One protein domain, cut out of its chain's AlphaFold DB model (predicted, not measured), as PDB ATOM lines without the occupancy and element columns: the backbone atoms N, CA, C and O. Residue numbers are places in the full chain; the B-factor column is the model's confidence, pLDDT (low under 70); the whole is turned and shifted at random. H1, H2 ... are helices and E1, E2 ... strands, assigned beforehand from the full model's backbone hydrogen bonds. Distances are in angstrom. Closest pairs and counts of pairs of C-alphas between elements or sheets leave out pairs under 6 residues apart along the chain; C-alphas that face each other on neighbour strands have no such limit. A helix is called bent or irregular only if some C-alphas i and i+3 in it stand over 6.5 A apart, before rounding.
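Overview. This is residues 3 to 109 and 123 to 185 of the 772 residues of the protein "histone-lysine N-methyltransferase ash1-like" of Sitophilus oryzae (UniProt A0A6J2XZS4). A small three-stranded sheet, E1, E2 and E3, lies between H1 at one end and a cluster of H3, H4 and the arm H5a at the other, while H2 is off the sheet, close to H3. The long bent helix H5 starts in that cluster, and its second arm, H5b, reaches back past the sheet, apart from its strands. The 170 printed residues have three named strands and five named helices, in the order E1 H1 E2 E3 H2 H3 H4 H5; the sheet runs E1 E2 E3, parallel, and the class is mostly helix. The whole is compact, with a radius of gyration of the C-alphas of 18.0 A and spans of 57 by 43 by 40 A.

Arrangement. E1, residues 9 to 11, is an edge strand, parallel to E2, residues 49 to 52, with N 11 and O 51 2.9 A apart, within hydrogen-bond range. H1, residues 34 to 43, only grazes the sheet with residues 36 to 43. E1, H1 and E2 form a strand-helix-strand unit, two parallel neighbour strands with a helix between, and its crossover is right-handed. E3, residues 64 to 66, is the other edge strand, parallel to E2, with N 66 and O 52 2.9 A apart. Residues 65 to 66 of E3 also pair, parallel, with residues 95 to 96. H2, residues 74 to 90, is not on the sheet. It is close to but not clearly touching H3, residues 124 to 134; their closest C-alphas, Leu 77 and Trp 130, are 6.6 A apart. H5, residues 152 to 185, was assigned as one helix by its hydrogen bonds but is bent, with C-alphas 167 and 170 6.9 A apart; its arms H5a, residues 152 to 167, and H5b, residues 170 to 185, stand at a steep tilt of 42 degrees. H5a touches H3 with residues 154 to 161 alone, at a shallow tilt of 4 degrees, the same way; the closest C-alphas, Ile 128 and Val 154, are 6.7 A apart. H4, residues 146 to 149, touches H5a; the closest C-alphas, Pro 146 and Leu 155, are 5.2 A apart. Every O i to N i+4 pair is within hydrogen-bond range in H1, H3, H5a and H5b, against 11 of 13 in H2, and H4 is too short for such a pair.

Along the chain. E1 begins at C-alpha 9, (-31.231, 12.359, 39.675). H1 is 14.8 A long and H3 15.1 A. H2, 25.3 A, begins at C-alpha 74, (-26.800, 40.335, 26.423), and has a kink of 26 degrees near residue 82; it is only just irregular, C-alphas 78 and 81 being 6.8 A apart. H5a is 22.4 A long and H5b 22.8 A, ending at C-alpha 185, (-38.140, 19.235, 59.604).

Size, cuts and confidence. The C-alphas farthest apart, Glu 26 and Lys 152, are 57.4 A apart. Residues 110 to 122 are not printed, and C-alphas 109 and 123 are 11.5 A apart across the cut. Links E1 to H1, E2 to E3 and H3 to H4 are long. Mean pLDDT of the printed part is 82.6; residues 15 to 25, 62, 106 to 109 and 181 to 185 are under 70.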
ATOM      1  N   LYS A   3     -23.859   0.785  40.576       78.38
ATOM      2  CA  LYS A   3     -23.291   0.294  39.294       78.38
ATOM      3  C   LYS A   3     -22.769   1.405  38.361       78.38
ATOM      4  O   LYS A   3     -21.850   1.168  37.590       78.38
ATOM      5  N   TYR A   4     -23.344   2.605  38.438       76.00
ATOM      6  CA  TYR A   4     -23.092   3.730  37.527       76.00
ATOM      7  C   TYR A   4     -22.545   4.983  38.242       76.00
ATOM      8  O   TYR A   4     -22.502   6.054  37.648       76.00
ATOM      9  N   LYS A   5     -22.151   4.866  39.521       84.50
ATOM     10  CA  LYS A   5     -21.475   5.905  40.333       84.50
ATOM     11  C   LYS A   5     -22.148   7.297  40.417       84.50
ATOM     12  O   LYS A   5     -21.500   8.243  40.849       84.50
ATOM     13  N   PHE A   6     -23.436   7.434  40.088       77.94
ATOM     14  CA  PHE A   6     -24.196   8.679  40.291       77.94
ATOM     15  C   PHE A   6     -24.920   8.710  41.650       77.94
ATOM     16  O   PHE A   6     -25.423   7.683  42.113       77.94
ATOM     17  N   ASN A   7     -24.995   9.894  42.273       76.56
ATOM     18  CA  ASN A   7     -25.513  10.085  43.640       76.56
ATOM     19  C   ASN A   7     -26.979  10.554  43.720       76.56
ATOM     20  O   ASN A   7     -27.628  10.358  44.746       76.56
ATOM     21  N   ALA A   8     -27.490  11.206  42.675       83.62
ATOM     22  CA  ALA A   8     -28.838  11.767  42.621       83.62
ATOM     23  C   ALA A   8     -29.303  11.925  41.165       83.62
ATOM     24  O   ALA A   8     -28.478  11.938  40.250       83.62
ATOM     25  N   PHE A   9     -30.610  12.073  40.966       86.06
ATOM     26  CA  PHE A   9     -31.231  12.359  39.675       86.06
ATOM     27  C   PHE A   9     -31.608  13.841  39.540       86.06
ATOM     28  O   PHE A   9     -32.004  14.490  40.510       86.06
ATOM     29  N   TYR A  10     -31.534  14.343  38.308       86.88
ATOM     30  CA  TYR A  10     -32.347  15.466  37.849       86.88
ATOM     31  C   TYR A  10     -33.612  14.876  37.230       86.88
ATOM     32  O   TYR A  10     -33.506  13.954  36.418       86.88
ATOM     33  N   VAL A  11     -34.784  15.370  37.617       87.44
ATOM     34  CA  VAL A  11     -36.057  14.922  37.045       87.44
ATOM     35  C   VAL A  11     -36.552  16.002  36.095       87.44
ATOM     36  O   VAL A  11     -37.053  17.039  36.531       87.44
ATOM     37  N   ASP A  12     -36.411  15.760  34.793       86.69
ATOM     38  CA  ASP A  12     -37.156  16.553  33.825       86.69
ATOM     39  C   ASP A  12     -38.609  16.070  33.823       86.69
ATOM     40  O   ASP A  12     -38.887  14.906  33.542       86.69
ATOM     41  N   LEU A  13     -39.520  16.956  34.214       81.62
ATOM     42  CA  LEU A  13     -40.958  16.704  34.246       81.62
ATOM     43  C   LEU A  13     -41.635  17.086  32.925       81.62
ATOM     44  O   LEU A  13     -42.840  16.876  32.787       81.62
ATOM     45  N   GLY A  14     -40.888  17.690  31.995       74.50
ATOM     46  CA  GLY A  14     -41.442  18.363  30.832       74.50
ATOM     47  C   GLY A  14     -42.424  19.464  31.232       74.50
ATOM     48  O   GLY A  14     -42.252  20.204  32.207       74.50
ATOM     49  N   SER A  15     -43.484  19.571  30.452       65.88
ATOM     50  CA  SER A  15     -44.496  20.611  30.522       65.88
ATOM     51  C   SER A  15     -45.884  20.046  30.227       65.88
ATOM     52  O   SER A  15     -46.015  18.948  29.695       65.88
ATOM     53  N   ALA A  16     -46.934  20.841  30.445       59.84
ATOM     54  CA  ALA A  16     -48.276  20.503  29.969       59.84
ATOM     55  C   ALA A  16     -48.394  20.306  28.431       59.84
ATOM     56  O   ALA A  16     -49.460  19.911  27.973       59.84
ATOM     57  N   TYR A  17     -47.350  20.571  27.626       54.75
ATOM     58  CA  TYR A  17     -47.298  20.178  26.204       54.75
ATOM     59  C   TYR A  17     -46.924  18.709  25.986       54.75
ATOM     60  O   TYR A  17     -47.238  18.150  24.941       54.75
ATOM     61  N   ASP A  18     -46.208  18.113  26.938       65.12
ATOM     62  CA  ASP A  18     -45.690  16.745  26.856       65.12
ATOM     63  C   ASP A  18     -46.725  15.720  27.371       65.12
ATOM     64  O   ASP A  18     -46.509  14.510  27.317       65.12
ATOM     65  N   MET A  19     -47.878  16.206  27.849       64.00
ATOM     66  CA  MET A  19     -49.076  15.407  28.109       64.00
ATOM     67  C   MET A  19     -49.820  15.105  26.792       64.00
ATOM     68  O   MET A  19     -49.920  15.987  25.938       64.00
ATOM     69  N   PRO A  20     -50.409  13.904  26.622       59.41
ATOM     70  CA  PRO A  20     -51.260  13.601  25.473       59.41
ATOM     71  C   PRO A  20     -52.436  14.575  25.331       59.41
ATOM     72  O   PRO A  20     -53.045  14.970  26.324       59.41
ATOM     73  N   HIS A  21     -52.802  14.897  24.085       51.53
ATOM     74  CA  HIS A  21     -53.867  15.860  23.759       51.53
ATOM     75  C   HIS A  21     -55.246  15.473  24.331       51.53
ATOM     76  O   HIS A  21     -56.089  16.339  24.568       51.53
ATOM     77  N   TYR A  22     -55.440  14.179  24.599       62.06
ATOM     78  CA  TYR A  22     -56.522  13.624  25.405       62.06
ATOM     79  C   TYR A  22     -55.893  12.818  26.545       62.06
ATOM     80  O   TYR A  22     -55.351  11.735  26.320       62.06
ATOM     81  N   TYR A  23     -55.939  13.344  27.769       66.56
ATOM     82  CA  TYR A  23     -55.456  12.655  28.964       66.56
ATOM     83  C   TYR A  23     -56.620  12.356  29.914       66.56
ATOM     84  O   TYR A  23     -57.452  13.219  30.191       66.56
ATOM     85  N   GLN A  24     -56.668  11.133  30.441       67.06
ATOM     86  CA  GLN A  24     -57.639  10.729  31.455       67.06
ATOM     87  C   GLN A  24     -56.903  10.427  32.761       67.06
ATOM     88  O   GLN A  24     -56.099   9.500  32.838       67.06
ATOM     89  N   CYS A  25     -57.175  11.217  33.798       69.00
ATOM     90  CA  CYS A  25     -56.661  10.979  35.144       69.00
ATOM     91  C   CYS A  25     -57.715  10.254  35.994       69.00
ATOM     92  O   CYS A  25     -58.901  10.556  35.896       69.00
ATOM     93  N   GLU A  26     -57.277   9.358  36.888       73.44
ATOM     94  CA  GLU A  26     -58.135   8.688  37.891       73.44
ATOM     95  C   GLU A  26     -58.917   9.697  38.758       73.44
ATOM     96  O   GLU A  26     -60.012   9.414  39.240       73.44
ATOM     97  N   LYS A  27     -58.346  10.891  38.953       77.06
ATOM     98  CA  LYS A  27     -58.922  12.018  39.692       77.06
ATOM     99  C   LYS A  27     -58.768  13.289  38.848       77.06
ATOM    100  O   LYS A  27     -57.700  13.470  38.260       77.06
ATOM    101  N   PRO A  28     -59.784  14.168  38.775       74.44
ATOM    102  CA  PRO A  28     -59.690  15.405  38.005       74.44
ATOM    103  C   PRO A  28     -58.623  16.334  38.598       74.44
ATOM    104  O   PRO A  28     -58.597  16.571  39.806       74.44
ATOM    105  N   LEU A  29     -57.756  16.873  37.739       74.88
ATOM    106  CA  LEU A  29     -56.782  17.902  38.106       74.88
ATOM    107  C   LEU A  29     -57.423  19.290  37.968       74.88
ATOM    108  O   LEU A  29     -58.128  19.554  36.996       74.88
ATOM    109  N   VAL A  30     -57.156  20.185  38.918       76.62
ATOM    110  CA  VAL A  30     -57.649  21.579  38.908       76.62
ATOM    111  C   VAL A  30     -56.764  22.471  38.025       76.62
ATOM    112  O   VAL A  30     -57.225  23.459  37.461       76.62
ATOM    113  N   ASN A  31     -55.492  22.104  37.878       77.44
ATOM    114  CA  ASN A  31     -54.554  22.661  36.907       77.44
ATOM    115  C   ASN A  31     -53.802  21.473  36.272       77.44
ATOM    116  O   ASN A  31     -53.291  20.656  37.042       77.44
ATOM    117  N   PRO A  32     -53.709  21.355  34.929       75.69
ATOM    118  CA  PRO A  32     -53.011  20.253  34.265       75.69
ATOM    119  C   PRO A  32     -51.623  19.970  34.845       75.69
ATOM    120  O   PRO A  32     -51.330  18.824  35.171       75.69
ATOM    121  N   ASP A  33     -50.814  21.008  35.096       78.06
ATOM    122  CA  ASP A  33     -49.447  20.878  35.616       78.06
ATOM    123  C   ASP A  33     -49.366  20.207  37.012       78.06
ATOM    124  O   ASP A  33     -48.272  19.848  37.446       78.06
ATOM    125  N   GLN A  34     -50.481  19.988  37.733       80.69
ATOM    126  CA  GLN A  34     -50.489  19.311  39.046       80.69
ATOM    127  C   GLN A  34     -49.907  17.890  39.008       80.69
ATOM    128  O   GLN A  34     -49.413  17.417  40.040       80.69
ATOM    129  N   TYR A  35     -49.864  17.238  37.836       81.50
ATOM    130  CA  TYR A  35     -49.144  15.968  37.671       81.50
ATOM    131  C   TYR A  35     -47.676  16.078  38.117       81.50
ATOM    132  O   TYR A  35     -47.147  15.126  38.686       81.50
ATOM    133  N   LYS A  36     -47.035  17.246  37.939       84.94
ATOM    134  CA  LYS A  36     -45.646  17.523  38.344       84.94
ATOM    135  C   LYS A  36     -45.461  17.337  39.846       84.94
ATOM    136  O   LYS A  36     -44.623  16.539  40.267       84.94
ATOM    137  N   SER A  37     -46.287  18.007  40.655       84.62
ATOM    138  CA  SER A  37     -46.282  17.847  42.115       84.62
ATOM    139  C   SER A  37     -46.584  16.405  42.521       84.62
ATOM    140  O   SER A  37     -45.901  15.864  43.387       84.62
ATOM    141  N   MET A  38     -47.574  15.754  41.904       82.62
ATOM    142  CA  MET A  38     -47.951  14.374  42.250       82.62
ATOM    143  C   MET A  38     -46.838  13.363  41.932       82.62
ATOM    144  O   MET A  38     -46.526  12.511  42.765       82.62
ATOM    145  N   PHE A  39     -46.203  13.484  40.764       84.69
ATOM    146  CA  PHE A  39     -45.130  12.604  40.301       84.69
ATOM    147  C   PHE A  39     -43.841  12.787  41.111       84.69
ATOM    148  O   PHE A  39     -43.270  11.807  41.586       84.69
ATOM    149  N   VAL A  40     -43.415  14.031  41.364       83.94
ATOM    150  CA  VAL A  40     -42.282  14.295  42.272       83.94
ATOM    151  C   VAL A  40     -42.581  13.743  43.666       83.94
ATOM    152  O   VAL A  40     -41.723  13.092  44.265       83.94
ATOM    153  N   ASN A  41     -43.805  13.934  44.175       83.25
ATOM    154  CA  ASN A  41     -44.162  13.464  45.510       83.25
ATOM    155  C   ASN A  41     -44.174  11.933  45.655       83.25
ATOM    156  O   ASN A  41     -43.874  11.456  46.754       83.25
ATOM    157  N   SER A  42     -44.473  11.174  44.594       83.75
ATOM    158  CA  SER A  42     -44.454   9.704  44.634       83.75
ATOM    159  C   SER A  42     -43.036   9.123  44.568       83.75
ATOM    160  O   SER A  42     -42.748   8.153  45.269       83.75
ATOM    161  N   ILE A  43     -42.124   9.731  43.797       83.12
ATOM    162  CA  ILE A  43     -40.768   9.187  43.585       83.12
ATOM    163  C   ILE A  43     -39.712   9.714  44.575       83.12
ATOM    164  O   ILE A  43     -38.752   8.998  44.861       83.12
ATOM    165  N   GLN A  44     -39.879  10.909  45.160       75.88
ATOM    166  CA  GLN A  44     -38.884  11.547  46.055       75.88
ATOM    167  C   GLN A  44     -38.516  10.745  47.321       75.88
ATOM    168  O   GLN A  44     -37.490  11.017  47.939       75.88
ATOM    169  N   ASN A  45     -39.361   9.800  47.745       78.00
ATOM    170  CA  ASN A  45     -39.076   8.930  48.893       78.00
ATOM    171  C   ASN A  45     -38.214   7.715  48.490       78.00
ATOM    172  O   ASN A  45     -37.564   7.114  49.342       78.00
ATOM    173  N   SER A  46     -38.219   7.358  47.201       79.56
ATOM    174  CA  SER A  46     -37.597   6.148  46.642       79.56
ATOM    175  C   SER A  46     -36.305   6.442  45.872       79.56
ATOM    176  O   SER A  46     -35.458   5.561  45.727       79.56
ATOM    177  N   ILE A  47     -36.133   7.674  45.377       81.06
ATOM    178  CA  ILE A  47     -34.916   8.135  44.701       81.06
ATOM    179  C   ILE A  47     -34.421   9.471  45.263       81.06
ATOM    180  O   ILE A  47     -35.194  10.378  45.553       81.06
ATOM    181  N   SER A  48     -33.097   9.616  45.351       82.00
ATOM    182  CA  SER A  48     -32.450  10.903  45.621       82.00
ATOM    183  C   SER A  48     -32.606  11.824  44.407       82.00
ATOM    184  O   SER A  48     -32.053  11.539  43.343       82.00
ATOM    185  N   ILE A  49     -33.357  12.915  44.565       85.19
ATOM    186  CA  ILE A  49     -33.530  13.983  43.572       85.19
ATOM    187  C   ILE A  49     -32.687  15.180  44.017       85.19
ATOM    188  O   ILE A  49     -32.792  15.607  45.166       85.19
ATOM    189  N   PHE A  50     -31.868  15.744  43.122       85.62
ATOM    190  CA  PHE A  50     -31.180  17.016  43.386       85.62
ATOM    191  C   PHE A  50     -31.881  18.214  42.735       85.62
ATOM    192  O   PHE A  50     -31.699  19.344  43.187       85.62
ATOM    193  N   GLY A  51     -32.702  17.998  41.707       88.69
ATOM    194  CA  GLY A  51     -33.512  19.060  41.126       88.69
ATOM    195  C   GLY A  51     -34.548  18.595  40.109       88.69
ATOM    196  O   GLY A  51     -34.525  17.447  39.662       88.69
ATOM    197  N   VAL A  52     -35.447  19.516  39.775       89.62
ATOM    198  CA  VAL A  52     -36.570  19.350  38.844       89.62
ATOM    199  C   VAL A  52     -36.538  20.440  37.771       89.62
ATOM    200  O   VAL A  52     -36.044  21.542  38.034       89.62
ATOM    201  N   SER A  53     -37.065  20.158  36.577       88.19
ATOM    202  CA  SER A  53     -37.115  21.150  35.491       88.19
ATOM    203  C   SER A  53     -38.161  22.252  35.680       88.19
ATOM    204  O   SER A  53     -37.972  23.348  35.160       88.19
ATOM    205  N   ASP A  54     -39.225  21.990  36.441       84.50
ATOM    206  CA  ASP A  54     -40.305  22.937  36.732       84.50
ATOM    207  C   ASP A  54     -41.040  22.557  38.037       84.50
ATOM    208  O   ASP A  54     -40.904  21.427  38.518       84.50
ATOM    209  N   ALA A  55     -41.806  23.481  38.628       83.50
ATOM    210  CA  ALA A  55     -42.579  23.257  39.854       83.50
ATOM    211  C   ALA A  55     -43.731  24.271  40.038       83.50
ATOM    212  O   ALA A  55     -43.511  25.478  39.971       83.50
ATOM    213  N   ILE A  56     -44.943  23.791  40.367       79.50
ATOM    214  CA  ILE A  56     -46.040  24.652  40.871       79.50
ATOM    215  C   ILE A  56     -45.850  24.949  42.362       79.50
ATOM    216  O   ILE A  56     -46.020  26.080  42.814       79.50
ATOM    217  N   GLU A  57     -45.527  23.905  43.125       79.50
ATOM    218  CA  GLU A  57     -45.348  23.939  44.571       79.50
ATOM    219  C   GLU A  57     -43.875  23.735  44.908       79.50
ATOM    220  O   GLU A  57     -43.185  22.947  44.262       79.50
ATOM    221  N   ARG A  58     -43.393  24.398  45.964       80.81
ATOM    222  CA  ARG A  58     -42.003  24.287  46.421       80.81
ATOM    223  C   ARG A  58     -41.617  22.818  46.697       80.81
ATOM    224  O   ARG A  58     -42.114  22.252  47.674       80.81
ATOM    225  N   PRO A  59     -40.666  22.223  45.947       77.88
ATOM    226  CA  PRO A  59     -40.211  20.859  46.195       77.88
ATOM    227  C   PRO A  59     -39.569  20.676  47.578       77.88
ATOM    228  O   PRO A  59     -39.036  21.622  48.178       77.88
ATOM    229  N   ARG A  60     -39.554  19.433  48.076       75.62
ATOM    230  CA  ARG A  60     -38.877  19.106  49.339       75.62
ATOM    231  C   ARG A  60     -37.390  19.459  49.259       75.62
ATOM    232  O   ARG A  60     -36.690  19.131  48.301       75.62
ATOM    233  N   SER A  61     -36.902  20.154  50.285       70.62
ATOM    234  CA  SER A  61     -35.512  20.619  50.340       70.62
ATOM    235  C   SER A  61     -34.556  19.439  50.597       70.62
ATOM    236  O   SER A  61     -34.859  18.618  51.464       70.62
ATOM    237  N   PRO A  62     -33.403  19.344  49.903       64.75
ATOM    238  CA  PRO A  62     -32.751  20.387  49.109       64.75
ATOM    239  C   PRO A  62     -32.882  20.198  47.579       64.75
ATOM    240  O   PRO A  62     -31.891  20.335  46.869       64.75
ATOM    241  N   SER A  63     -34.071  19.887  47.053       81.94
ATOM    242  CA  SER A  63     -34.289  19.861  45.596       81.94
ATOM    243  C   SER A  63     -34.261  21.279  45.008       81.94
ATOM    244  O   SER A  63     -34.917  22.181  45.533       81.94
ATOM    245  N   PHE A  64     -33.523  21.474  43.915       89.44
ATOM    246  CA  PHE A  64     -33.436  22.738  43.176       89.44
ATOM    247  C   PHE A  64     -34.474  22.783  42.040       89.44
ATOM    248  O   PHE A  64     -34.760  21.756  41.430       89.44
ATOM    249  N   VAL A  65     -34.996  23.963  41.705       89.94
ATOM    250  CA  VAL A  65     -35.888  24.161  40.543       89.94
ATOM    251  C   VAL A  65     -35.113  24.840  39.415       89.94
ATOM    252  O   VAL A  65     -34.390  25.811  39.657       89.94
ATOM    253  N   ALA A  66     -35.213  24.332  38.188       90.81
ATOM    254  CA  ALA A  66     -34.621  24.993  37.032       90.81
ATOM    255  C   ALA A  66     -35.397  26.258  36.643       90.81
ATOM    256  O   ALA A  66     -36.616  26.334  36.759       90.81
ATOM    257  N   LEU A  67     -34.667  27.271  36.185       89.88
ATOM    258  CA  LEU A  67     -35.266  28.453  35.578       89.88
ATOM    259  C   LEU A  67     -35.554  28.223  34.087       89.88
ATOM    260  O   LEU A  67     -34.870  27.414  33.451       89.88
ATOM    261  N   PRO A  68     -36.504  28.980  33.500       85.62
ATOM    262  CA  PRO A  68     -36.704  29.016  32.056       85.62
ATOM    263  C   PRO A  68     -35.387  29.238  31.302       85.62
ATOM    264  O   PRO A  68     -34.541  30.023  31.731       85.62
ATOM    265  N   ARG A  69     -35.214  28.545  30.171       86.50
ATOM    266  CA  ARG A  69     -33.997  28.627  29.347       86.50
ATOM    267  C   ARG A  69     -33.759  30.057  28.858       86.50
ATOM    268  O   ARG A  69     -34.683  30.699  28.361       86.50
ATOM    269  N   PHE A  70     -32.515  30.521  28.939       89.06
ATOM    270  CA  PHE A  70     -32.117  31.857  28.482       89.06
ATOM    271  C   PHE A  70     -31.370  31.759  27.152       89.06
ATOM    272  O   PHE A  70     -30.512  30.903  26.975       89.06
ATOM    273  N   GLU A  71     -31.652  32.652  26.212       87.06
ATOM    274  CA  GLU A  71     -30.884  32.765  24.968       87.06
ATOM    275  C   GLU A  71     -29.433  33.243  25.203       87.06
ATOM    276  O   GLU A  71     -29.136  33.949  26.167       87.06
ATOM    277  N   SER A  72     -28.540  32.931  24.266       88.31
ATOM    278  CA  SER A  72     -27.159  33.425  24.181       88.31
ATOM    279  C   SER A  72     -27.116  34.899  23.732       88.31
ATOM    280  O   SER A  72     -26.623  35.215  22.646       88.31
ATOM    281  N   SER A  73     -27.647  35.819  24.542       89.31
ATOM    282  CA  SER A  73     -27.615  37.265  24.273       89.31
ATOM    283  C   SER A  73     -27.350  38.100  25.531       89.31
ATOM    284  O   SER A  73     -27.542  37.647  26.662       89.31
ATOM    285  N   TRP A  74     -26.945  39.358  25.337       89.56
ATOM    286  CA  TRP A  74     -26.800  40.335  26.423       89.56
ATOM    287  C   TRP A  74     -28.122  40.629  27.151       89.56
ATOM    288  O   TRP A  74     -28.104  40.947  28.340       89.56
ATOM    289  N   ASP A  75     -29.269  40.488  26.477       88.38
ATOM    290  CA  ASP A  75     -30.584  40.617  27.113       88.38
ATOM    291  C   ASP A  75     -30.968  39.349  27.895       88.38
ATOM    292  O   ASP A  75     -31.448  39.441  29.027       88.38
ATOM    293  N   GLY A  76     -30.647  38.167  27.356       88.69
ATOM    294  CA  GLY A  76     -30.729  36.895  28.077       88.69
ATOM    295  C   GLY A  76     -29.966  36.949  29.402       88.69
ATOM    296  O   GLY A  76     -30.546  36.674  30.453       88.69
ATOM    297  N   LEU A  77     -28.712  37.418  29.374       91.75
ATOM    298  CA  LEU A  77     -27.889  37.643  30.570       91.75
ATOM    299  C   LEU A  77     -28.542  38.640  31.545       91.75
ATOM    300  O   LEU A  77     -28.584  38.395  32.753       91.75
ATOM    301  N   ARG A  78     -29.090  39.750  31.030       91.50
ATOM    302  CA  ARG A  78     -29.767  40.784  31.835       91.50
ATOM    303  C   ARG A  78     -31.009  40.256  32.557       91.50
ATOM    304  O   ARG A  78     -31.295  40.718  33.663       91.50
ATOM    305  N   ARG A  79     -31.729  39.290  31.974       92.38
ATOM    306  CA  ARG A  79     -32.915  38.657  32.580       92.38
ATOM    307  C   ARG A  79     -32.593  37.705  33.739       92.38
ATOM    308  O   ARG A  79     -33.434  37.556  34.622       92.38
ATOM    309  N   VAL A  80     -31.393  37.115  33.799       90.69
ATOM    310  CA  VAL A  80     -31.044  36.084  34.802       90.69
ATOM    311  C   VAL A  80     -31.248  36.565  36.248       90.69
ATOM    312  O   VAL A  80     -31.914  35.883  37.026       90.69
ATOM    313  N   ILE A  81     -30.720  37.738  36.623       91.38
ATOM    314  CA  ILE A  81     -30.827  38.250  38.006       91.38
ATOM    315  C   ILE A  81     -32.291  38.568  38.392       91.38
ATOM    316  O   ILE A  81     -32.738  38.052  39.420       91.38
ATOM    317  N   PRO A  82     -33.076  39.342  37.608       92.94
ATOM    318  CA  PRO A  82     -34.498  39.565  37.882       92.94
ATOM    319  C   PRO A  82     -35.319  38.281  38.033       92.94
ATOM    320  O   PRO A  82     -36.133  38.194  38.956       92.94
ATOM    321  N   THR A  83     -35.088  37.267  37.187       91.69
ATOM    322  CA  THR A  83     -35.802  35.984  37.280       91.69
ATOM    323  C   THR A  83     -35.445  35.242  38.570       91.69
ATOM    324  O   THR A  83     -36.349  34.795  39.275       91.69
ATOM    325  N   ILE A  84     -34.160  35.175  38.942       89.88
ATOM    326  CA  ILE A  84     -33.709  34.555  40.204       89.88
ATOM    327  C   ILE A  84     -34.345  35.231  41.422       89.88
ATOM    328  O   ILE A  84     -34.853  34.548  42.309       89.88
ATOM    329  N   LEU A  85     -34.354  36.567  41.459       89.94
ATOM    330  CA  LEU A  85     -34.949  37.318  42.568       89.94
ATOM    331  C   LEU A  85     -36.469  37.125  42.634       89.94
ATOM    332  O   LEU A  85     -37.007  36.916  43.718       89.94
ATOM    333  N   THR A  86     -37.151  37.116  41.487       90.81
ATOM    334  CA  THR A  86     -38.599  36.855  41.401       90.81
ATOM    335  C   THR A  86     -38.957  35.470  41.940       90.81
ATOM    336  O   THR A  86     -39.802  35.363  42.826       90.81
ATOM    337  N   TYR A  87     -38.279  34.414  41.481       88.81
ATOM    338  CA  TYR A  87     -38.509  33.051  41.982       88.81
ATOM    339  C   TYR A  87     -38.155  32.918  43.475       88.81
ATOM    340  O   TYR A  87     -38.886  32.269  44.226       88.81
ATOM    341  N   GLY A  88     -37.092  33.587  43.934       85.75
ATOM    342  CA  GLY A  88     -36.730  33.652  45.352       85.75
ATOM    343  C   GLY A  88     -37.822  34.285  46.225       85.75
ATOM    344  O   GLY A  88     -38.152  33.733  47.273       85.75
ATOM    345  N   ILE A  89     -38.429  35.389  45.769       87.00
ATOM    346  CA  ILE A  89     -39.549  36.073  46.446       87.00
ATOM    347  C   ILE A  89     -40.822  35.211  46.445       87.00
ATOM    348  O   ILE A  89     -41.525  35.173  47.451       87.00
ATOM    349  N   ILE A  90     -41.093  34.484  45.356       83.81
ATOM    350  CA  ILE A  90     -42.225  33.541  45.248       83.81
ATOM    351  C   ILE A  90     -42.060  32.331  46.194       83.81
ATOM    352  O   ILE A  90     -43.044  31.687  46.548       83.81
ATOM    353  N   GLY A  91     -40.839  32.048  46.664       84.38
ATOM    354  CA  GLY A  91     -40.567  31.031  47.686       84.38
ATOM    355  C   GLY A  91     -39.665  29.878  47.242       84.38
ATOM    356  O   GLY A  91     -39.607  28.861  47.939       84.38
ATOM    357  N   TYR A  92     -38.943  30.024  46.125       86.62
ATOM    358  CA  TYR A  92     -37.992  29.040  45.595       86.62
ATOM    359  C   TYR A  92     -36.531  29.429  45.917       86.62
ATOM    360  O   TYR A  92     -35.891  30.120  45.126       86.62
ATOM    361  N   PRO A  93     -35.957  29.001  47.064       78.31
ATOM    362  CA  PRO A  93     -34.607  29.407  47.483       78.31
ATOM    363  C   PRO A  93     -33.461  28.664  46.775       78.31
ATOM    364  O   PRO A  93     -32.312  29.092  46.865       78.31
ATOM    365  N   PHE A  94     -33.743  27.544  46.101       86.56
ATOM    366  CA  PHE A  94     -32.743  26.705  45.436       86.56
ATOM    367  C   PHE A  94     -33.048  26.640  43.941       86.56
ATOM    368  O   PHE A  94     -34.016  26.002  43.531       86.56
ATOM    369  N   LEU A  95     -32.236  27.330  43.137       89.81
ATOM    370  CA  LEU A  95     -32.484  27.543  41.711       89.81
ATOM    371  C   LEU A  95     -31.295  27.095  40.854       89.81
ATOM    372  O   LEU A  95     -30.145  27.418  41.164       89.81
ATOM    373  N   ILE A  96     -31.578  26.390  39.757       90.62
ATOM    374  CA  ILE A  96     -30.614  26.085  38.691       90.62
ATOM    375  C   ILE A  96     -30.793  27.140  37.581       90.62
ATOM    376  O   ILE A  96     -31.852  27.181  36.955       90.62
ATOM    377  N   PRO A  97     -29.797  28.005  37.320       88.88
ATOM    378  CA  PRO A  97     -29.888  29.018  36.272       88.88
ATOM    379  C   PRO A  97     -29.649  28.443  34.860       88.88
ATOM    380  O   PRO A  97     -29.330  27.261  34.669       88.88
ATOM    381  N   GLY A  98     -29.769  29.319  33.857       86.88
ATOM    382  CA  GLY A  98     -29.301  29.066  32.491       86.88
ATOM    383  C   GLY A  98     -27.818  28.679  32.432       86.88
ATOM    384  O   GLY A  98     -27.047  28.988  33.348       86.88
ATOM    385  N   ALA A  99     -27.409  28.005  31.358       89.94
ATOM    386  CA  ALA A  99     -26.003  27.663  31.153       89.94
ATOM    387  C   ALA A  99     -25.117  28.906  30.973       89.94
ATOM    388  O   ALA A  99     -25.573  29.950  30.511       89.94
ATOM    389  N   VAL A 100     -23.829  28.771  31.295       91.50
ATOM    390  CA  VAL A 100     -22.808  29.782  30.990       91.50
ATOM    391  C   VAL A 100     -22.756  30.005  29.475       91.50
ATOM    392  O   VAL A 100     -22.493  29.071  28.716       91.50
ATOM    393  N   GLY A 101     -23.015  31.246  29.054       87.00
ATOM    394  CA  GLY A 101     -23.147  31.637  27.646       87.00
ATOM    395  C   GLY A 101     -24.552  31.462  27.055       87.00
ATOM    396  O   GLY A 101     -24.720  31.688  25.863       87.00
ATOM    397  N   GLY A 102     -25.550  31.080  27.856       87.81
ATOM    398  CA  GLY A 102     -26.921  30.833  27.408       87.81
ATOM    399  C   GLY A 102     -27.192  29.384  26.982       87.81
ATOM    400  O   GLY A 102     -26.297  28.554  26.819       87.81
ATOM    401  N   ASP A 103     -28.476  29.071  26.832       85.06
ATOM    402  CA  ASP A 103     -29.003  27.739  26.534       85.06
ATOM    403  C   ASP A 103     -29.199  27.472  25.031       85.06
ATOM    404  O   ASP A 103     -29.091  26.323  24.607       85.06
ATOM    405  N   TYR A 104     -29.487  28.508  24.234       83.94
ATOM    406  CA  TYR A 104     -29.747  28.423  22.788       83.94
ATOM    407  C   TYR A 104     -29.380  29.736  22.066       83.94
ATOM    408  O   TYR A 104     -29.348  30.796  22.688       83.94
ATOM    409  N   ALA A 105     -29.101  29.691  20.759       73.88
ATOM    410  CA  ALA A 105     -28.801  30.888  19.958       73.88
ATOM    411  C   ALA A 105     -30.070  31.710  19.649       73.88
ATOM    412  O   ALA A 105     -31.145  31.138  19.468       73.88
ATOM    413  N   SER A 106     -29.961  33.041  19.562       64.38
ATOM    414  CA  SER A 106     -31.098  33.894  19.182       64.38
ATOM    415  C   SER A 106     -31.461  33.733  17.698       64.38
ATOM    416  O   SER A 106     -30.611  33.402  16.872       64.38
ATOM    417  N   ILE A 107     -32.720  34.005  17.337       56.22
ATOM    418  CA  ILE A 107     -33.212  33.862  15.954       56.22
ATOM    419  C   ILE A 107     -32.432  34.765  14.983       56.22
ATOM    420  O   ILE A 107     -32.060  34.313  13.903       56.22
ATOM    421  N   ASP A 108     -32.093  35.989  15.394       53.50
ATOM    422  CA  ASP A 108     -31.282  36.919  14.591       53.50
ATOM    423  C   ASP A 108     -29.872  36.364  14.308       53.50
ATOM    424  O   ASP A 108     -29.318  36.573  13.231       53.50
ATOM    425  N   THR A 109     -29.317  35.587  15.252       52.12
ATOM    426  CA  THR A 109     -28.033  34.882  15.081       52.12
ATOM    427  C   THR A 109     -28.147  33.775  14.032       52.12
ATOM    428  O   THR A 109     -27.244  33.607  13.217       52.12
ATOM    429  N   ASP A 123     -20.128  34.907  22.081       85.06
ATOM    430  CA  ASP A 123     -19.031  35.876  22.187       85.06
ATOM    431  C   ASP A 123     -18.200  35.652  23.472       85.06
ATOM    432  O   ASP A 123     -18.750  35.338  24.532       85.06
ATOM    433  N   GLN A 124     -16.874  35.813  23.383       87.75
ATOM    434  CA  GLN A 124     -15.949  35.516  24.484       87.75
ATOM    435  C   GLN A 124     -16.207  36.400  25.709       87.75
ATOM    436  O   GLN A 124     -16.209  35.899  26.835       87.75
ATOM    437  N   GLU A 125     -16.460  37.696  25.507       89.31
ATOM    438  CA  GLU A 125     -16.752  38.631  26.596       89.31
ATOM    439  C   GLU A 125     -18.131  38.327  27.203       89.31
ATOM    440  O   GLU A 125     -18.239  38.187  28.422       89.31
ATOM    441  N   LEU A 126     -19.167  38.101  26.383       90.25
ATOM    442  CA  LEU A 126     -20.487  37.644  26.850       90.25
ATOM    443  C   LEU A 126     -20.389  36.354  27.685       90.25
ATOM    444  O   LEU A 126     -20.987  36.268  28.760       90.25
ATOM    445  N   TYR A 127     -19.613  35.366  27.230       91.75
ATOM    446  CA  TYR A 127     -19.387  34.106  27.943       91.75
ATOM    447  C   TYR A 127     -18.659  34.327  29.277       91.75
ATOM    448  O   TYR A 127     -19.081  33.783  30.301       91.75
ATOM    449  N   ILE A 128     -17.623  35.175  29.306       92.62
ATOM    450  CA  ILE A 128     -16.918  35.558  30.540       92.62
ATOM    451  C   ILE A 128     -17.856  36.294  31.509       92.62
ATOM    452  O   ILE A 128     -17.840  35.988  32.702       92.62
ATOM    453  N   ARG A 129     -18.719  37.209  31.044       94.56
ATOM    454  CA  ARG A 129     -19.706  37.888  31.913       94.56
ATOM    455  C   ARG A 129     -20.758  36.934  32.459       94.56
ATOM    456  O   ARG A 129     -21.104  37.023  33.639       94.56
ATOM    457  N   TRP A 130     -21.208  35.976  31.653       93.56
ATOM    458  CA  TRP A 130     -22.100  34.919  32.123       93.56
ATOM    459  C   TRP A 130     -21.426  34.040  33.182       93.56
ATOM    460  O   TRP A 130     -22.039  33.713  34.195       93.56
ATOM    461  N   LEU A 131     -20.146  33.711  32.997       93.50
ATOM    462  CA  LEU A 131     -19.363  32.916  33.941       93.50
ATOM    463  C   LEU A 131     -19.104  33.663  35.257       93.50
ATOM    464  O   LEU A 131     -19.261  33.079  36.330       93.50
ATOM    465  N   GLN A 132     -18.779  34.960  35.179       93.62
ATOM    466  CA  GLN A 132     -18.661  35.860  36.333       93.62
ATOM    467  C   GLN A 132     -19.961  35.900  37.141       93.62
ATOM    468  O   GLN A 132     -19.906  35.803  38.364       93.62
ATOM    469  N   LEU A 133     -21.124  35.978  36.480       93.50
ATOM    470  CA  LEU A 133     -22.424  35.902  37.147       93.50
ATOM    471  C   LEU A 133     -22.654  34.521  37.781       93.50
ATOM    472  O   LEU A 133     -22.867  34.424  38.993       93.50
ATOM    473  N   SER A 134     -22.588  33.448  36.986       91.94
ATOM    474  CA  SER A 134     -22.877  32.080  37.432       91.94
ATOM    475  C   SER A 134     -22.012  31.643  38.615       91.94
ATOM    476  O   SER A 134     -22.507  30.925  39.485       91.94
ATOM    477  N   ALA A 135     -20.762  32.109  38.709       92.38
ATOM    478  CA  ALA A 135     -19.857  31.804  39.818       92.38
ATOM    479  C   ALA A 135     -20.448  32.106  41.212       92.38
ATOM    480  O   ALA A 135     -20.115  31.392  42.163       92.38
ATOM    481  N   PHE A 136     -21.362  33.079  41.328       91.38
ATOM    482  CA  PHE A 136     -22.049  33.451  42.576       91.38
ATOM    483  C   PHE A 136     -23.449  32.834  42.754       91.38
ATOM    484  O   PHE A 136     -24.030  32.953  43.831       91.38
ATOM    485  N   LEU A 137     -23.998  32.160  41.739       89.44
ATOM    486  CA  LEU A 137     -25.347  31.576  41.776       89.44
ATOM    487  C   LEU A 137     -25.370  30.192  42.461       89.44
ATOM    488  O   LEU A 137     -24.315  29.579  42.637       89.44
ATOM    489  N   PRO A 138     -26.538  29.638  42.849       86.31
ATOM    490  CA  PRO A 138     -26.583  28.367  43.579       86.31
ATOM    491  C   PRO A 138     -25.994  27.176  42.800       86.31
ATOM    492  O   PRO A 138     -25.371  26.307  43.407       86.31
ATOM    493  N   VAL A 139     -26.088  27.180  41.464       88.19
ATOM    494  CA  VAL A 139     -25.514  26.165  40.558       88.19
ATOM    495  C   VAL A 139     -24.821  26.843  39.366       88.19
ATOM    496  O   VAL A 139     -25.277  27.881  38.894       88.19
ATOM    497  N   VAL A 140     -23.736  26.240  38.866       90.50
ATOM    498  CA  VAL A 140     -23.092  26.586  37.582       90.50
ATOM    499  C   VAL A 140     -23.337  25.435  36.608       90.50
ATOM    500  O   VAL A 140     -23.064  24.287  36.954       90.50
ATOM    501  N   ARG A 141     -23.827  25.727  35.399       89.25
ATOM    502  CA  ARG A 141     -24.051  24.736  34.332       89.25
ATOM    503  C   ARG A 141     -23.316  25.150  33.061       89.25
ATOM    504  O   ARG A 141     -23.343  26.318  32.687       89.25
ATOM    505  N   PHE A 142     -22.699  24.187  32.386       88.25
ATOM    506  CA  PHE A 142     -21.940  24.390  31.155       88.25
ATOM    507  C   PHE A 142     -22.585  23.610  30.004       88.25
ATOM    508  O   PHE A 142     -22.603  22.384  30.039       88.25
ATOM    509  N   ASN A 143     -23.079  24.313  28.978       86.31
ATOM    510  CA  ASN A 143     -23.439  23.703  27.686       86.31
ATOM    511  C   ASN A 143     -22.235  23.699  26.716       86.31
ATOM    512  O   ASN A 143     -22.157  22.878  25.804       86.31
ATOM    513  N   ARG A 144     -21.282  24.615  26.925       84.94
ATOM    514  CA  ARG A 144     -19.947  24.661  26.308       84.94
ATOM    515  C   ARG A 144     -18.911  24.704  27.432       84.94
ATOM    516  O   ARG A 144     -19.196  25.259  28.490       84.94
ATOM    517  N   LEU A 145     -17.738  24.108  27.229       88.06
ATOM    518  CA  LEU A 145     -16.652  24.133  28.214       88.06
ATOM    519  C   LEU A 145     -15.750  25.354  27.970       88.06
ATOM    520  O   LEU A 145     -15.505  25.673  26.812       88.06
ATOM    521  N   PRO A 146     -15.161  25.992  29.000       87.88
ATOM    522  CA  PRO A 146     -14.223  27.106  28.807       87.88
ATOM    523  C   PRO A 146     -13.080  26.786  27.827       87.88
ATOM    524  O   PRO A 146     -12.709  27.625  27.014       87.88
ATOM    525  N   ASN A 147     -12.588  25.542  27.839       86.88
ATOM    526  CA  ASN A 147     -11.524  25.080  26.948       86.88
ATOM    527  C   ASN A 147     -11.922  25.029  25.456       86.88
ATOM    528  O   ASN A 147     -11.040  25.012  24.602       86.88
ATOM    529  N   SER A 148     -13.219  25.027  25.101       84.75
ATOM    530  CA  SER A 148     -13.634  24.974  23.686       84.75
ATOM    531  C   SER A 148     -13.350  26.264  22.911       84.75
ATOM    532  O   SER A 148     -13.480  26.268  21.695       84.75
ATOM    533  N   TYR A 149     -12.969  27.349  23.595       82.94
ATOM    534  CA  TYR A 149     -12.604  28.626  22.974       82.94
ATOM    535  C   TYR A 149     -11.152  28.707  22.489       82.94
ATOM    536  O   TYR A 149     -10.818  29.659  21.788       82.94
ATOM    537  N   GLY A 150     -10.270  27.793  22.905       79.75
ATOM    538  CA  GLY A 150      -8.827  27.846  22.616       79.75
ATOM    539  C   GLY A 150      -8.046  28.987  23.298       79.75
ATOM    540  O   GLY A 150      -6.832  28.875  23.456       79.75
ATOM    541  N   ASP A 151      -8.707  30.061  23.745       83.56
ATOM    542  CA  ASP A 151      -8.073  31.170  24.468       83.56
ATOM    543  C   ASP A 151      -7.841  30.831  25.952       83.56
ATOM    544  O   ASP A 151      -8.779  30.578  26.719       83.56
ATOM    545  N   LYS A 152      -6.573  30.922  26.371       86.25
ATOM    546  CA  LYS A 152      -6.144  30.799  27.770       86.25
ATOM    547  C   LYS A 152      -6.902  31.756  28.692       86.25
ATOM    548  O   LYS A 152      -7.315  31.329  29.760       86.25
ATOM    549  N   LYS A 153      -7.211  32.989  28.269       88.25
ATOM    550  CA  LYS A 153      -7.927  33.976  29.107       88.25
ATOM    551  C   LYS A 153      -9.292  33.479  29.584       88.25
ATOM    552  O   LYS A 153      -9.676  33.747  30.724       88.25
ATOM    553  N   VAL A 154     -10.026  32.759  28.730       88.88
ATOM    554  CA  VAL A 154     -11.342  32.188  29.068       88.88
ATOM    555  C   VAL A 154     -11.178  31.047  30.079       88.88
ATOM    556  O   VAL A 154     -11.956  30.945  31.031       88.88
ATOM    557  N   LEU A 155     -10.141  30.223  29.910       90.56
ATOM    558  CA  LEU A 155      -9.812  29.109  30.799       90.56
ATOM    559  C   LEU A 155      -9.293  29.586  32.170       90.56
ATOM    560  O   LEU A 155      -9.814  29.155  33.198       90.56
ATOM    561  N   ASP A 156      -8.350  30.525  32.196       91.94
ATOM    562  CA  ASP A 156      -7.769  31.115  33.409       91.94
ATOM    563  C   ASP A 156      -8.843  31.846  34.232       91.94
ATOM    564  O   ASP A 156      -8.931  31.683  35.454       91.94
ATOM    565  N   SER A 157      -9.736  32.582  33.556       91.56
ATOM    566  CA  SER A 157     -10.916  33.197  34.182       91.56
ATOM    567  C   SER A 157     -11.835  32.148  34.812       91.56
ATOM    568  O   SER A 157     -12.322  32.344  35.926       91.56
ATOM    569  N   ALA A 158     -12.055  31.017  34.133       92.62
ATOM    570  CA  ALA A 158     -12.877  29.927  34.651       92.62
ATOM    571  C   ALA A 158     -12.256  29.246  35.878       92.62
ATOM    572  O   ALA A 158     -12.967  28.993  36.850       92.62
ATOM    573  N   ILE A 159     -10.943  28.997  35.863       92.88
ATOM    574  CA  ILE A 159     -10.201  28.414  36.992       92.88
ATOM    575  C   ILE A 159     -10.250  29.361  38.200       92.88
ATOM    576  O   ILE A 159     -10.622  28.945  39.298       92.88
ATOM    577  N   SER A 160      -9.967  30.651  37.992       94.88
ATOM    578  CA  SER A 160     -10.019  31.680  39.040       94.88
ATOM    579  C   SER A 160     -11.412  31.791  39.680       94.88
ATOM    580  O   SER A 160     -11.555  31.746  40.906       94.88
ATOM    581  N   LEU A 161     -12.470  31.834  38.861       94.81
ATOM    582  CA  LEU A 161     -13.854  31.889  39.338       94.81
ATOM    583  C   LEU A 161     -14.304  30.586  40.022       94.81
ATOM    584  O   LEU A 161     -15.049  30.646  41.002       94.81
ATOM    585  N   ALA A 162     -13.827  29.420  39.575       92.00
ATOM    586  CA  ALA A 162     -14.090  28.140  40.236       92.00
ATOM    587  C   ALA A 162     -13.445  28.071  41.632       92.00
ATOM    588  O   ALA A 162     -14.109  27.681  42.596       92.00
ATOM    589  N   LEU A 163     -12.196  28.527  41.775       93.75
ATOM    590  CA  LEU A 163     -11.500  28.615  43.066       93.75
ATOM    591  C   LEU A 163     -12.171  29.626  44.011       93.75
ATOM    592  O   LEU A 163     -12.357  29.339  45.199       93.75
ATOM    593  N   LEU A 164     -12.596  30.787  43.502       93.56
ATOM    594  CA  LEU A 164     -13.365  31.774  44.272       93.56
ATOM    595  C   LEU A 164     -14.700  31.189  44.763       93.56
ATOM    596  O   LEU A 164     -15.055  31.326  45.941       93.56
ATOM    597  N   ARG A 165     -15.415  30.487  43.874       93.38
ATOM    598  CA  ARG A 165     -16.664  29.786  44.184       93.38
ATOM    599  C   ARG A 165     -16.459  28.732  45.271       93.38
ATOM    600  O   ARG A 165     -17.202  28.731  46.253       93.38
ATOM    601  N   GLN A 166     -15.456  27.868  45.128       91.06
ATOM    602  CA  GLN A 166     -15.142  26.808  46.089       91.06
ATOM    603  C   GLN A 166     -14.835  27.376  47.482       91.06
ATOM    604  O   GLN A 166     -15.344  26.875  48.486       91.06
ATOM    605  N   ASN A 167     -14.056  28.459  47.544       90.00
ATOM    606  CA  ASN A 167     -13.601  29.038  48.806       90.00
ATOM    607  C   ASN A 167     -14.649  29.885  49.544       90.00
ATOM    608  O   ASN A 167     -14.595  29.941  50.779       90.00
ATOM    609  N   ARG A 168     -15.582  30.532  48.826       88.75
ATOM    610  CA  ARG A 168     -16.606  31.428  49.405       88.75
ATOM    611  C   ARG A 168     -18.042  30.954  49.161       88.75
ATOM    612  O   ARG A 168     -18.770  30.686  50.114       88.75
ATOM    613  N   VAL A 169     -18.453  30.848  47.900       88.69
ATOM    614  CA  VAL A 169     -19.867  30.677  47.511       88.69
ATOM    615  C   VAL A 169     -20.407  29.302  47.908       88.69
ATOM    616  O   VAL A 169     -21.482  29.223  48.496       88.69
ATOM    617  N   ASN A 170     -19.647  28.224  47.687       87.31
ATOM    618  CA  ASN A 170     -20.069  26.870  48.063       87.31
ATOM    619  C   ASN A 170     -20.356  26.759  49.573       87.31
ATOM    620  O   ASN A 170     -21.327  26.112  49.959       87.31
ATOM    621  N   LYS A 171     -19.578  27.442  50.428       87.44
ATOM    622  CA  LYS A 171     -19.819  27.481  51.883       87.44
ATOM    623  C   LYS A 171     -21.152  28.161  52.210       87.44
ATOM    624  O   LYS A 171     -21.942  27.607  52.967       87.44
ATOM    625  N   ALA A 172     -21.440  29.310  51.592       84.75
ATOM    626  CA  ALA A 172     -22.715  30.010  51.770       84.75
ATOM    627  C   ALA A 172     -23.920  29.175  51.290       84.75
ATOM    628  O   ALA A 172     -24.943  29.121  51.975       84.75
ATOM    629  N   VAL A 173     -23.789  28.468  50.158       82.38
ATOM    630  CA  VAL A 173     -24.827  27.553  49.644       82.38
ATOM    631  C   VAL A 173     -25.061  26.380  50.605       82.38
ATOM    632  O   VAL A 173     -26.212  26.079  50.911       82.38
ATOM    633  N   ILE A 174     -24.004  25.763  51.147       82.50
ATOM    634  CA  ILE A 174     -24.107  24.657  52.121       82.50
ATOM    635  C   ILE A 174     -24.761  25.116  53.433       82.50
ATOM    636  O   ILE A 174     -25.653  24.434  53.943       82.50
ATOM    637  N   ILE A 175     -24.377  26.284  53.961       82.62
ATOM    638  CA  ILE A 175     -25.001  26.876  55.159       82.62
ATOM    639  C   ILE A 175     -26.500  27.115  54.915       82.62
ATOM    640  O   ILE A 175     -27.332  26.699  55.721       82.62
ATOM    641  N   SER A 176     -26.857  27.697  53.766       78.56
ATOM    642  CA  SER A 176     -28.253  27.967  53.392       78.56
ATOM    643  C   SER A 176     -29.067  26.677  53.227       78.56
ATOM    644  O   SER A 176     -30.177  26.572  53.750       78.56
ATOM    645  N   ALA A 177     -28.506  25.662  52.559       75.12
ATOM    646  CA  ALA A 177     -29.119  24.341  52.414       75.12
ATOM    647  C   ALA A 177     -29.363  23.666  53.772       75.12
ATOM    648  O   ALA A 177     -30.439  23.111  54.001       75.12
ATOM    649  N   THR A 178     -28.404  23.767  54.694       77.00
ATOM    650  CA  THR A 178     -28.509  23.199  56.047       77.00
ATOM    651  C   THR A 178     -29.599  23.897  56.864       77.00
ATOM    652  O   THR A 178     -30.458  23.224  57.435       77.00
ATOM    653  N   TYR A 179     -29.631  25.233  56.847       78.12
ATOM    654  CA  TYR A 179     -30.643  26.043  57.535       78.12
ATOM    655  C   TYR A 179     -32.068  25.745  57.046       78.12
ATOM    656  O   TYR A 179     -32.978  25.521  57.848       78.12
ATOM    657  N   PHE A 180     -32.274  25.683  55.725       70.75
ATOM    658  CA  PHE A 180     -33.580  25.320  55.174       70.75
ATOM    659  C   PHE A 180     -33.948  23.859  55.453       70.75
ATOM    660  O   PHE A 180     -35.106  23.606  55.771       70.75
ATOM    661  N   LYS A 181     -32.996  22.914  55.416       68.00
ATOM    662  CA  LYS A 181     -33.253  21.509  55.778       68.00
ATOM    663  C   LYS A 181     -33.724  21.378  57.231       68.00
ATOM    664  O   LYS A 181     -34.700  20.678  57.476       68.00
ATOM    665  N   GLN A 182     -33.092  22.086  58.169       63.75
ATOM    666  CA  GLN A 182     -33.525  22.132  59.573       63.75
ATOM    667  C   GLN A 182     -34.946  22.704  59.703       63.75
ATOM    668  O   GLN A 182     -35.815  22.056  60.282       63.75
ATOM    669  N   LYS A 183     -35.226  23.864  59.091       60.00
ATOM    670  CA  LYS A 183     -36.576  24.455  59.119       60.00
ATOM    671  C   LYS A 183     -37.646  23.582  58.454       60.00
ATOM    672  O   LYS A 183     -38.771  23.578  58.934       60.00
ATOM    673  N   SER A 184     -37.320  22.824  57.405       54.47
ATOM    674  CA  SER A 184     -38.266  21.883  56.784       54.47
ATOM    675  C   SER A 184     -38.669  20.727  57.705       54.47
ATOM    676  O   SER A 184     -39.796  20.258  57.594       54.47
ATOM    677  N   VAL A 185     -37.802  20.288  58.625       48.53
ATOM    678  CA  VAL A 185     -38.140  19.235  59.604       48.53
ATOM    679  C   VAL A 185     -39.085  19.768  60.688       48.53
ATOM    680  O   VAL A 185     -40.056  19.102  61.038       48.53
TER     681      VAL A 185